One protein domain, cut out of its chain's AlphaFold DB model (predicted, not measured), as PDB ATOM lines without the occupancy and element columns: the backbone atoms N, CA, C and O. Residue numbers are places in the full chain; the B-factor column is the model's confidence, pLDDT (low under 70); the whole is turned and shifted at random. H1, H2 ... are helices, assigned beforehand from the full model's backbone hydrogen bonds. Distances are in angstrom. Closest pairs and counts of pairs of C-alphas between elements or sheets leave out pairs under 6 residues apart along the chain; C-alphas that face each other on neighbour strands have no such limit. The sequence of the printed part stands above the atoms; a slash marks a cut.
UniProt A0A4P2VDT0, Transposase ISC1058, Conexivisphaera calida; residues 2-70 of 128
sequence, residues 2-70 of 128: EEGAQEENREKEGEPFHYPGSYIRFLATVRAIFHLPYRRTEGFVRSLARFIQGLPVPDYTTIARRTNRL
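What this domain is: This is residues 2 to 70 of the 128 residues of the protein "Transposase ISC1058" of Conexivisphaera calida (UniProt A0A4P2VDT0). Three helices, H2, H3 and H4, pack together crosswise into a small body, each about perpendicular to the other two. A short helix, H1, sits at the first end of H2, away from H3 and H4, and in the long link after it residues 10 to 15 stick out as a loop. The printed part has 69 residues with four named helices, in the order H1, H2, H3, H4, and no named strand; the class is all helix. It is compact, with a radius of gyration of the C-alphas of 12.2 A, and the C-alphas span 33 by 27 by 16 A.

Where its parts are: H1, residues 2 to 8, begins with C-alpha 2 at (123.640, 140.678, 117.330) and is 10.2 A long from first to last C-alpha. H2, residues 21 to 33, is the longest helix by residues and measures 18.2 A, from C-alpha 21 at (121.380, 137.566, 127.478) to C-alpha 33. H3, residues 38 to 48, measures 15.3 A. H4, residues 60 to 67, measures 10.4 A and ends with C-alpha 67 at (114.944, 138.741, 133.478).

How they stand to each other: H2 is the hub and touches the three other helices. H4 touches it with the C-alphas of Ala 28 and Thr 67 closest, 5.9 A apart, and their lines stand about perpendicular at 80 degrees. H3 touches residues 27 to 31 of H2 alone; the closest C-alphas are those of Arg 31 and Thr 41, 6.1 A apart, and the lines stand about perpendicular at 75 degrees. H3 and H4 also touch, with the C-alphas of Arg 39 and Tyr 60 closest at 5.3 A, again about perpendicular at 75 degrees. H1 touches residues 21 to 22 of H2 alone, with the C-alphas of Ala 5 and Gly 21 closest at 7.0 A, about perpendicular at 85 degrees. H1 is apart from H3 and from H4. The helix packing is mostly crossed. In H1, H2, H3 and H4 every O i to N i+4 pair is within hydrogen-bond range.

The domain as a whole: The two C-alphas farthest apart are those of Glu 13 and Phe 51, at 35.1 A. The links from H1 to H2, with 12 residues, and from H3 to H4, with 11, are long; the link from H2 to H3, with 4, is tight. Residues 10 to 15 stand free. The printed part has no cut. The mean pLDDT of the printed part is 92.2, that of H1 is 78, and residue 2 is the one printed residue under 70.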
ATOM      1  N   GLU A   2     124.255 141.780 118.088       63.62
ATOM      2  CA  GLU A   2     123.640 140.678 117.330       63.62
ATOM      3  C   GLU A   2     124.346 139.327 117.516       63.62
ATOM      4  O   GLU A   2     123.667 138.326 117.711       63.62
ATOM      5  N   GLU A   3     125.680 139.301 117.562       71.81
ATOM      6  CA  GLU A   3     126.466 138.059 117.682       71.81
ATOM      7  C   GLU A   3     126.094 137.220 118.917       71.81
ATOM      8  O   GLU A   3     125.817 136.031 118.798       71.81
ATOM      9  N   GLY A   4     125.978 137.846 120.096       78.06
ATOM     10  CA  GLY A   4     125.605 137.126 121.322       78.06
ATOM     11  C   GLY A   4     124.162 136.609 121.315       78.06
ATOM     12  O   GLY A   4     123.871 135.562 121.881       78.06
ATOM     13  N   ALA A   5     123.243 137.309 120.639       80.44
ATOM     14  CA  ALA A   5     121.870 136.830 120.490       80.44
ATOM     15  C   ALA A   5     121.792 135.649 119.510       80.44
ATOM     16  O   ALA A   5     121.006 134.727 119.712       80.44
ATOM     17  N   GLN A   6     122.606 135.667 118.451       81.62
ATOM     18  CA  GLN A   6     122.689 134.582 117.474       81.62
ATOM     19  C   GLN A   6     123.231 133.294 118.093       81.62
ATOM     20  O   GLN A   6     122.704 132.226 117.797       81.62
ATOM     21  N   GLU A   7     124.234 133.388 118.966       85.31
ATOM     22  CA  GLU A   7     124.781 132.236 119.691       85.31
ATOM     23  C   GLU A   7     123.723 131.569 120.580       85.31
ATOM     24  O   GLU A   7     123.470 130.375 120.435       85.31
ATOM     25  N   GLU A   8     123.009 132.352 121.394       85.19
ATOM     26  CA  GLU A   8     121.912 131.862 122.248       85.19
ATOM     27  C   GLU A   8     120.736 131.261 121.462       85.19
ATOM     28  O   GLU A   8     119.946 130.489 122.004       85.19
ATOM     29  N   ASN A   9     120.585 131.626 120.188       90.25
ATOM     30  CA  ASN A   9     119.524 131.107 119.332       90.25
ATOM     31  C   ASN A   9     119.886 129.799 118.623       90.25
ATOM     32  O   ASN A   9     118.989 129.191 118.044       90.25
ATOM     33  N   ARG A  10     121.151 129.349 118.648       87.50
ATOM     34  CA  ARG A  10     121.578 128.132 117.926       87.50
ATOM     35  C   ARG A  10     120.838 126.876 118.381       87.50
ATOM     36  O   ARG A  10     120.540 126.021 117.558       87.50
ATOM     37  N   GLU A  11     120.525 126.796 119.668       82.56
ATOM     38  CA  GLU A  11     119.858 125.647 120.296       82.56
ATOM     39  C   GLU A  11     118.384 125.934 120.624       82.56
ATOM     40  O   GLU A  11     117.727 125.175 121.335       82.56
ATOM     41  N   LYS A  12     117.845 127.057 120.131       83.94
ATOM     42  CA  LYS A  12     116.504 127.513 120.478       83.94
ATOM     43  C   LYS A  12     115.484 127.134 119.413       83.94
ATOM     44  O   LYS A  12     115.581 127.549 118.263       83.94
ATOM     45  N   GLU A  13     114.419 126.469 119.841       86.81
ATOM     46  CA  GLU A  13     113.219 126.272 119.030       86.81
ATOM     47  C   GLU A  13     112.192 127.401 119.265       86.81
ATOM     48  O   GLU A  13     111.953 127.830 120.398       86.81
ATOM     49  N   GLY A  14     111.566 127.892 118.190       86.94
ATOM     50  CA  GLY A  14     110.550 128.956 118.233       86.94
ATOM     51  C   GLY A  14     111.081 130.359 117.910       86.94
ATOM     52  O   GLY A  14     112.054 130.516 117.180       86.94
ATOM     53  N   GLU A  15     110.405 131.403 118.410       87.69
ATOM     54  CA  GLU A  15     110.758 132.806 118.126       87.69
ATOM     55  C   GLU A  15     112.195 133.123 118.590       87.69
ATOM     56  O   GLU A  15     112.485 132.946 119.777       87.69
ATOM     57  N   PRO A  16     113.095 133.621 117.721       89.12
ATOM     58  CA  PRO A  16     114.467 133.953 118.099       89.12
ATOM     59  C   PRO A  16     114.556 135.062 119.157       89.12
ATOM     60  O   PRO A  16     113.717 135.953 119.256       89.12
ATOM     61  N   PHE A  17     115.601 135.042 119.978       89.88
ATOM     62  CA  PHE A  17     115.969 136.183 120.806       89.88
ATOM     63  C   PHE A  17     116.555 137.304 119.942       89.88
ATOM     64  O   PHE A  17     117.527 137.096 119.226       89.88
ATOM     65  N   HIS A  18     116.005 138.509 120.075       90.94
ATOM     66  CA  HIS A  18     116.516 139.716 119.408       90.94
ATOM     67  C   HIS A  18     117.582 140.470 120.215       90.94
ATOM     68  O   HIS A  18     118.200 141.409 119.726       90.94
ATOM     69  N   TYR A  19     117.786 140.076 121.469       92.69
ATOM     70  CA  TYR A  19     118.707 140.720 122.397       92.69
ATOM     71  C   TYR A  19     119.640 139.656 122.968       92.69
ATOM     72  O   TYR A  19     119.171 138.548 123.217       92.69
ATOM     73  N   PRO A  20     120.919 139.942 123.224       92.38
ATOM     74  CA  PRO A  20     121.776 138.998 123.928       92.38
ATOM     75  C   PRO A  20     121.405 138.953 125.418       92.38
ATOM     76  O   PRO A  20     120.971 139.952 126.006       92.38
ATOM     77  N   GLY A  21     121.588 137.805 126.054       92.06
ATOM     78  CA  GLY A  21     121.380 137.566 127.478       92.06
ATOM     79  C   GLY A  21     122.255 138.454 128.358       92.06
ATOM     80  O   GLY A  21     121.794 138.918 129.400       92.06
ATOM     81  N   SER A  22     123.461 138.811 127.904       92.44
ATOM     82  CA  SER A  22     124.317 139.809 128.566       92.44
ATOM     83  C   SER A  22     123.644 141.182 128.675       92.44
ATOM     84  O   SER A  22     123.696 141.819 129.730       92.44
ATOM     85  N   TYR A  23     122.927 141.617 127.633       94.44
ATOM     86  CA  TYR A  23     122.173 142.868 127.666       94.44
ATOM     87  C   TYR A  23     120.967 142.773 128.603       94.44
ATOM     88  O   TYR A  23     120.726 143.686 129.393       94.44
ATOM     89  N   ILE A  24     120.251 141.645 128.605       95.50
ATOM     90  CA  ILE A  24     119.170 141.410 129.576       95.50
ATOM     91  C   ILE A  24     119.710 141.430 131.013       95.50
ATOM     92  O   ILE A  24     119.105 142.069 131.872       95.50
ATOM     93  N   ARG A  25     120.862 140.799 131.280       95.00
ATOM     94  CA  ARG A  25     121.525 140.793 132.595       95.00
ATOM     95  C   ARG A  25     121.914 142.202 133.036       95.00
ATOM     96  O   ARG A  25     121.687 142.568 134.190       95.00
ATOM     97  N   PHE A  26     122.422 143.023 132.119       94.75
ATOM     98  CA  PHE A  26     122.686 144.437 132.382       94.75
ATOM     99  C   PHE A  26     121.407 145.188 132.786       94.75
ATOM    100  O   PHE A  26     121.372 145.829 133.839       94.75
ATOM    101  N   LEU A  27     120.323 145.056 132.015       96.44
ATOM    102  CA  LEU A  27     119.046 145.706 132.330       96.44
ATOM    103  C   LEU A  27     118.451 145.224 133.662       96.44
ATOM    104  O   LEU A  27     117.923 146.033 134.428       96.44
ATOM    105  N   ALA A  28     118.567 143.929 133.961       96.00
ATOM    106  CA  ALA A  28     118.161 143.344 135.235       96.00
ATOM    107  C   ALA A  28     118.964 143.923 136.411       96.00
ATOM    108  O   ALA A  28     118.389 144.235 137.454       96.00
ATOM    109  N   THR A  29     120.265 144.142 136.219       94.88
ATOM    110  CA  THR A  29     121.159 144.737 137.223       94.88
ATOM    111  C   THR A  29     120.792 146.194 137.497       94.88
ATOM    112  O   THR A  29     120.563 146.565 138.646       94.88
ATOM    113  N   VAL A  30     120.627 147.011 136.448       95.50
ATOM    114  CA  VAL A  30     120.153 148.404 136.568       95.50
ATOM    115  C   VAL A  30     118.813 148.450 137.301       95.50
ATOM    116  O   VAL A  30     118.621 149.238 138.226       95.50
ATOM    117  N   ARG A  31     117.880 147.568 136.926       95.94
ATOM    118  CA  ARG A  31     116.584 147.445 137.594       95.94
ATOM    119  C   ARG A  31     116.738 147.142 139.087       95.94
ATOM    120  O   ARG A  31     116.029 147.756 139.882       95.94
ATOM    121  N   ALA A  32     117.600 146.193 139.448       94.19
ATOM    122  CA  ALA A  32     117.805 145.763 140.827       94.19
ATOM    123  C   ALA A  32     118.433 146.871 141.685       94.19
ATOM    124  O   ALA A  32     117.905 147.162 142.755       94.19
ATOM    125  N   ILE A  33     119.480 147.532 141.182       95.50
ATOM    126  CA  ILE A  33     120.202 148.602 141.888       95.50
ATOM    127  C   ILE A  33     119.303 149.820 142.130       95.50
ATOM    128  O   ILE A  33     119.292 150.380 143.221       95.50
ATOM    129  N   PHE A  34     118.522 150.230 141.126       95.38
ATOM    130  CA  PHE A  34     117.654 151.410 141.225       95.38
ATOM    131  C   PHE A  34     116.213 151.087 141.648       95.38
ATOM    132  O   PHE A  34     115.350 151.966 141.610       95.38
ATOM    133  N   HIS A  35     115.928 149.833 142.012       95.25
ATOM    134  CA  HIS A  35     114.597 149.348 142.401       95.25
ATOM    135  C   HIS A  35     113.479 149.734 141.413       95.25
ATOM    136  O   HIS A  35     112.367 150.110 141.796       95.25
ATOM    137  N   LEU A  36     113.762 149.664 140.109       96.12
ATOM    138  CA  LEU A  36     112.820 150.100 139.079       96.12
ATOM    139  C   LEU A  36     111.755 149.024 138.792       96.12
ATOM    140  O   LEU A  36     112.070 147.845 138.625       96.12
ATOM    141  N   PRO A  37     110.474 149.398 138.636       95.38
ATOM    142  CA  PRO A  37     109.502 148.539 137.963       95.38
ATOM    143  C   PRO A  37     109.909 148.288 136.503       95.38
ATOM    144  O   PRO A  37     110.456 149.183 135.862       95.38
ATOM    145  N   TYR A  38     109.550 147.136 135.923       95.88
ATOM    146  CA  TYR A  38     109.939 146.781 134.543       95.88
ATOM    147  C   TYR A  38     109.556 147.840 133.492       95.88
ATOM    148  O   TYR A  38     110.357 148.162 132.621       95.88
ATOM    149  N   ARG A  39     108.371 148.458 133.614       96.31
ATOM    150  CA  ARG A  39     107.953 149.562 132.726       96.31
ATOM    151  C   ARG A  39     108.829 150.810 132.872       96.31
ATOM    152  O   ARG A  39     109.067 151.517 131.901       96.31
ATOM    153  N   ARG A  40     109.319 151.091 134.084       96.94
ATOM    154  CA  ARG A  40     110.256 152.199 134.322       96.94
ATOM    155  C   ARG A  40     111.646 151.867 133.793       96.94
ATOM    156  O   ARG A  40     112.301 152.769 133.293       96.94
ATOM    157  N   THR A  41     112.065 150.602 133.837       97.44
ATOM    158  CA  THR A  41     113.301 150.145 133.185       97.44
ATOM    159  C   THR A  41     113.240 150.364 131.674       97.44
ATOM    160  O   THR A  41     114.167 150.945 131.124       97.44
ATOM    161  N   GLU A  42     112.134 150.010 131.008       97.50
ATOM    162  CA  GLU A  42     111.940 150.332 129.583       97.50
ATOM    163  C   GLU A  42     112.053 151.845 129.330       97.50
ATOM    164  O   GLU A  42     112.803 152.280 128.457       97.50
ATOM    165  N   GLY A  43     111.355 152.666 130.124       97.31
ATOM    166  CA  GLY A  43     111.417 154.126 130.011       97.31
ATOM    167  C   GLY A  43     112.821 154.698 130.240       97.31
ATOM    168  O   GLY A  43     113.229 155.625 129.543       97.31
ATOM    169  N   PHE A  44     113.583 154.121 131.170       96.12
ATOM    170  CA  PHE A  44     114.979 154.472 131.419       96.12
ATOM    171  C   PHE A  44     115.851 154.194 130.188       96.12
ATOM    172  O   PHE A  44     116.548 155.094 129.720       96.12
ATOM    173  N   VAL A  45     115.755 152.994 129.609       96.44
ATOM    174  CA  VAL A  45     116.514 152.623 128.401       96.44
ATOM    175  C   VAL A  45     116.100 153.490 127.213       96.44
ATOM    176  O   VAL A  45     116.955 153.988 126.485       96.44
ATOM    177  N   ARG A  46     114.800 153.766 127.059       97.00
ATOM    178  CA  ARG A  46     114.277 154.685 126.037       97.00
ATOM    179  C   ARG A  46     114.834 156.098 126.201       97.00
ATOM    180  O   ARG A  46     115.142 156.758 125.214       97.00
ATOM    181  N   SER A  47     114.984 156.567 127.440       96.38
ATOM    182  CA  SER A  47     115.617 157.853 127.721       96.38
ATOM    183  C   SER A  47     117.090 157.851 127.316       96.38
ATOM    184  O   SER A  47     117.536 158.820 126.706       96.38
ATOM    185  N   LEU A  48     117.815 156.773 127.621       95.31
ATOM    186  CA  LEU A  48     119.232 156.607 127.296       95.31
ATOM    187  C   LEU A  48     119.481 156.506 125.783       95.31
ATOM    188  O   LEU A  48     120.443 157.082 125.282       95.31
ATOM    189  N   ALA A  49     118.578 155.861 125.043       95.81
ATOM    190  CA  ALA A  49     118.653 155.729 123.586       95.81
ATOM    191  C   ALA A  49     118.609 157.077 122.842       95.81
ATOM    192  O   ALA A  49     119.031 157.160 121.693       95.81
ATOM    193  N   ARG A  50     118.157 158.158 123.495       96.56
ATOM    194  CA  ARG A  50     118.248 159.524 122.944       96.56
ATOM    195  C   ARG A  50     119.683 160.051 122.879       96.56
ATOM    196  O   ARG A  50     119.946 160.971 122.115       96.56
ATOM    197  N   PHE A  51     120.581 159.493 123.685       97.00
ATOM    198  CA  PHE A  51     121.985 159.898 123.778       97.00
ATOM    199  C   PHE A  51     122.935 158.876 123.148       97.00
ATOM    200  O   PHE A  51     124.059 159.223 122.804       97.00
ATOM    201  N   ILE A  52     122.494 157.625 122.992       95.38
ATOM    202  CA  ILE A  52     123.294 156.535 122.430       95.38
ATOM    203  C   ILE A  52     122.635 156.061 121.138       95.38
ATOM    204  O   ILE A  52     121.633 155.343 121.158       95.38
ATOM    205  N   GLN A  53     123.212 156.463 120.006       92.62
ATOM    206  CA  GLN A  53     122.716 156.073 118.692       92.62
ATOM    207  C   GLN A  53     122.783 154.551 118.519       92.62
ATOM    208  O   GLN A  53     123.798 153.920 118.804       92.62
ATOM    209  N   GLY A  54     121.683 153.965 118.046       90.75
ATOM    210  CA  GLY A  54     121.594 152.526 117.801       90.75
ATOM    211  C   GLY A  54     121.403 151.670 119.055       90.75
ATOM    212  O   GLY A  54     121.436 150.450 118.934       90.75
ATOM    213  N   LEU A  55     121.180 152.258 120.240       93.31
ATOM    214  CA  LEU A  55     120.825 151.492 121.438       93.31
ATOM    215  C   LEU A  55     119.412 150.898 121.281       93.31
ATOM    216  O   LEU A  55     118.435 151.653 121.270       93.31
ATOM    217  N   PRO A  56     119.263 149.565 121.188       93.31
ATOM    218  CA  PRO A  56     117.961 148.960 121.006       93.31
ATOM    219  C   PRO A  56     117.218 148.926 122.349       93.31
ATOM    220  O   PRO A  56     117.807 148.692 123.410       93.31
ATOM    221  N   VAL A  57     115.909 149.167 122.308       95.56
ATOM    222  CA  VAL A  57     115.060 149.287 123.500       95.56
ATOM    223  C   VAL A  57     114.110 148.089 123.555       95.56
ATOM    224  O   VAL A  57     113.109 148.092 122.838       95.56
ATOM    225  N   PRO A  58     114.380 147.067 124.392       95.38
ATOM    226  CA  PRO A  58     113.442 145.970 124.575       95.38
ATOM    227  C   PRO A  58     112.178 146.472 125.269       95.38
ATOM    228  O   PRO A  58     112.251 147.280 126.196       95.38
ATOM    229  N   ASP A  59     111.019 145.971 124.851       95.62
ATOM    230  CA  ASP A  59     109.751 146.291 125.501       95.62
ATOM    231  C   ASP A  59     109.668 145.676 126.911       95.62
ATOM    232  O   ASP A  59     110.382 144.722 127.247       95.62
ATOM    233  N   TYR A  60     108.758 146.194 127.742       95.44
ATOM    234  CA  TYR A  60     108.581 145.722 129.117       95.44
ATOM    235  C   TYR A  60     108.418 144.195 129.230       95.44
ATOM    236  O   TYR A  60     108.903 143.606 130.200       95.44
ATOM    237  N   THR A  61     107.722 143.558 128.283       95.69
ATOM    238  CA  THR A  61     107.422 142.120 128.305       95.69
ATOM    239  C   THR A  61     108.697 141.335 128.072       95.69
ATOM    240  O   THR A  61     108.961 140.376 128.800       95.69
ATOM    241  N   THR A  62     109.505 141.769 127.105       95.31
ATOM    242  CA  THR A  62     110.816 141.183 126.819       95.31
ATOM    243  C   THR A  62     111.732 141.292 128.033       95.31
ATOM    244  O   THR A  62     112.271 140.274 128.477       95.31
ATOM    245  N   ILE A  63     111.845 142.481 128.638       96.31
ATOM    246  CA  ILE A  63     112.668 142.682 129.843       96.31
ATOM    247  C   ILE A  63     112.176 141.776 130.976       96.31
ATOM    248  O   ILE A  63     112.971 141.041 131.557       96.31
ATOM    249  N   ALA A  64     110.875 141.785 131.278       95.94
ATOM    250  CA  ALA A  64     110.313 141.037 132.398       95.94
ATOM    251  C   ALA A  64     110.464 139.520 132.223       95.94
ATOM    252  O   ALA A  64     110.952 138.838 133.125       95.94
ATOM    253  N   ARG A  65     110.074 138.982 131.060       94.88
ATOM    254  CA  ARG A  65     110.141 137.538 130.793       94.88
ATOM    255  C   ARG A  65     111.574 137.036 130.794       94.88
ATOM    256  O   ARG A  65     111.831 135.992 131.384       94.88
ATOM    257  N   ARG A  66     112.493 137.758 130.145       94.25
ATOM    258  CA  ARG A  66     113.884 137.311 130.061       94.25
ATOM    259  C   ARG A  66     114.626 137.489 131.378       94.25
ATOM    260  O   ARG A  66     115.354 136.583 131.741       94.25
ATOM    261  N   THR A  67     114.369 138.562 132.130       95.19
ATOM    262  CA  THR A  67     114.944 138.741 133.478       95.19
ATOM    263  C   THR A  67     114.535 137.607 134.415       95.19
ATOM    264  O   THR A  67     115.382 137.045 135.091       95.19
ATOM    265  N   ASN A  68     113.255 137.222 134.422       92.50
ATOM    266  CA  ASN A  68     112.768 136.132 135.275       92.50
ATOM    267  C   ASN A  68     113.265 134.737 134.846       92.50
ATOM    268  O   ASN A  68     113.092 133.785 135.598       92.50
ATOM    269  N   ARG A  69     113.822 134.607 133.636       92.12
ATOM    270  CA  ARG A  69     114.437 133.376 133.115       92.12
ATOM    271  C   ARG A  69     115.965 133.426 133.138       92.12
ATOM    272  O   ARG A  69     116.589 132.510 132.620       92.12
ATOM    273  N   LEU A  70     116.565 134.497 133.661       90.06
ATOM    274  CA  LEU A  70     118.012 134.544 133.820       90.06
ATOM    275  C   LEU A  70     118.415 133.499 134.851       90.06
ATOM    276  O   LEU A  70     117.991 133.564 136.004       90.06
TER     277      LEU A  70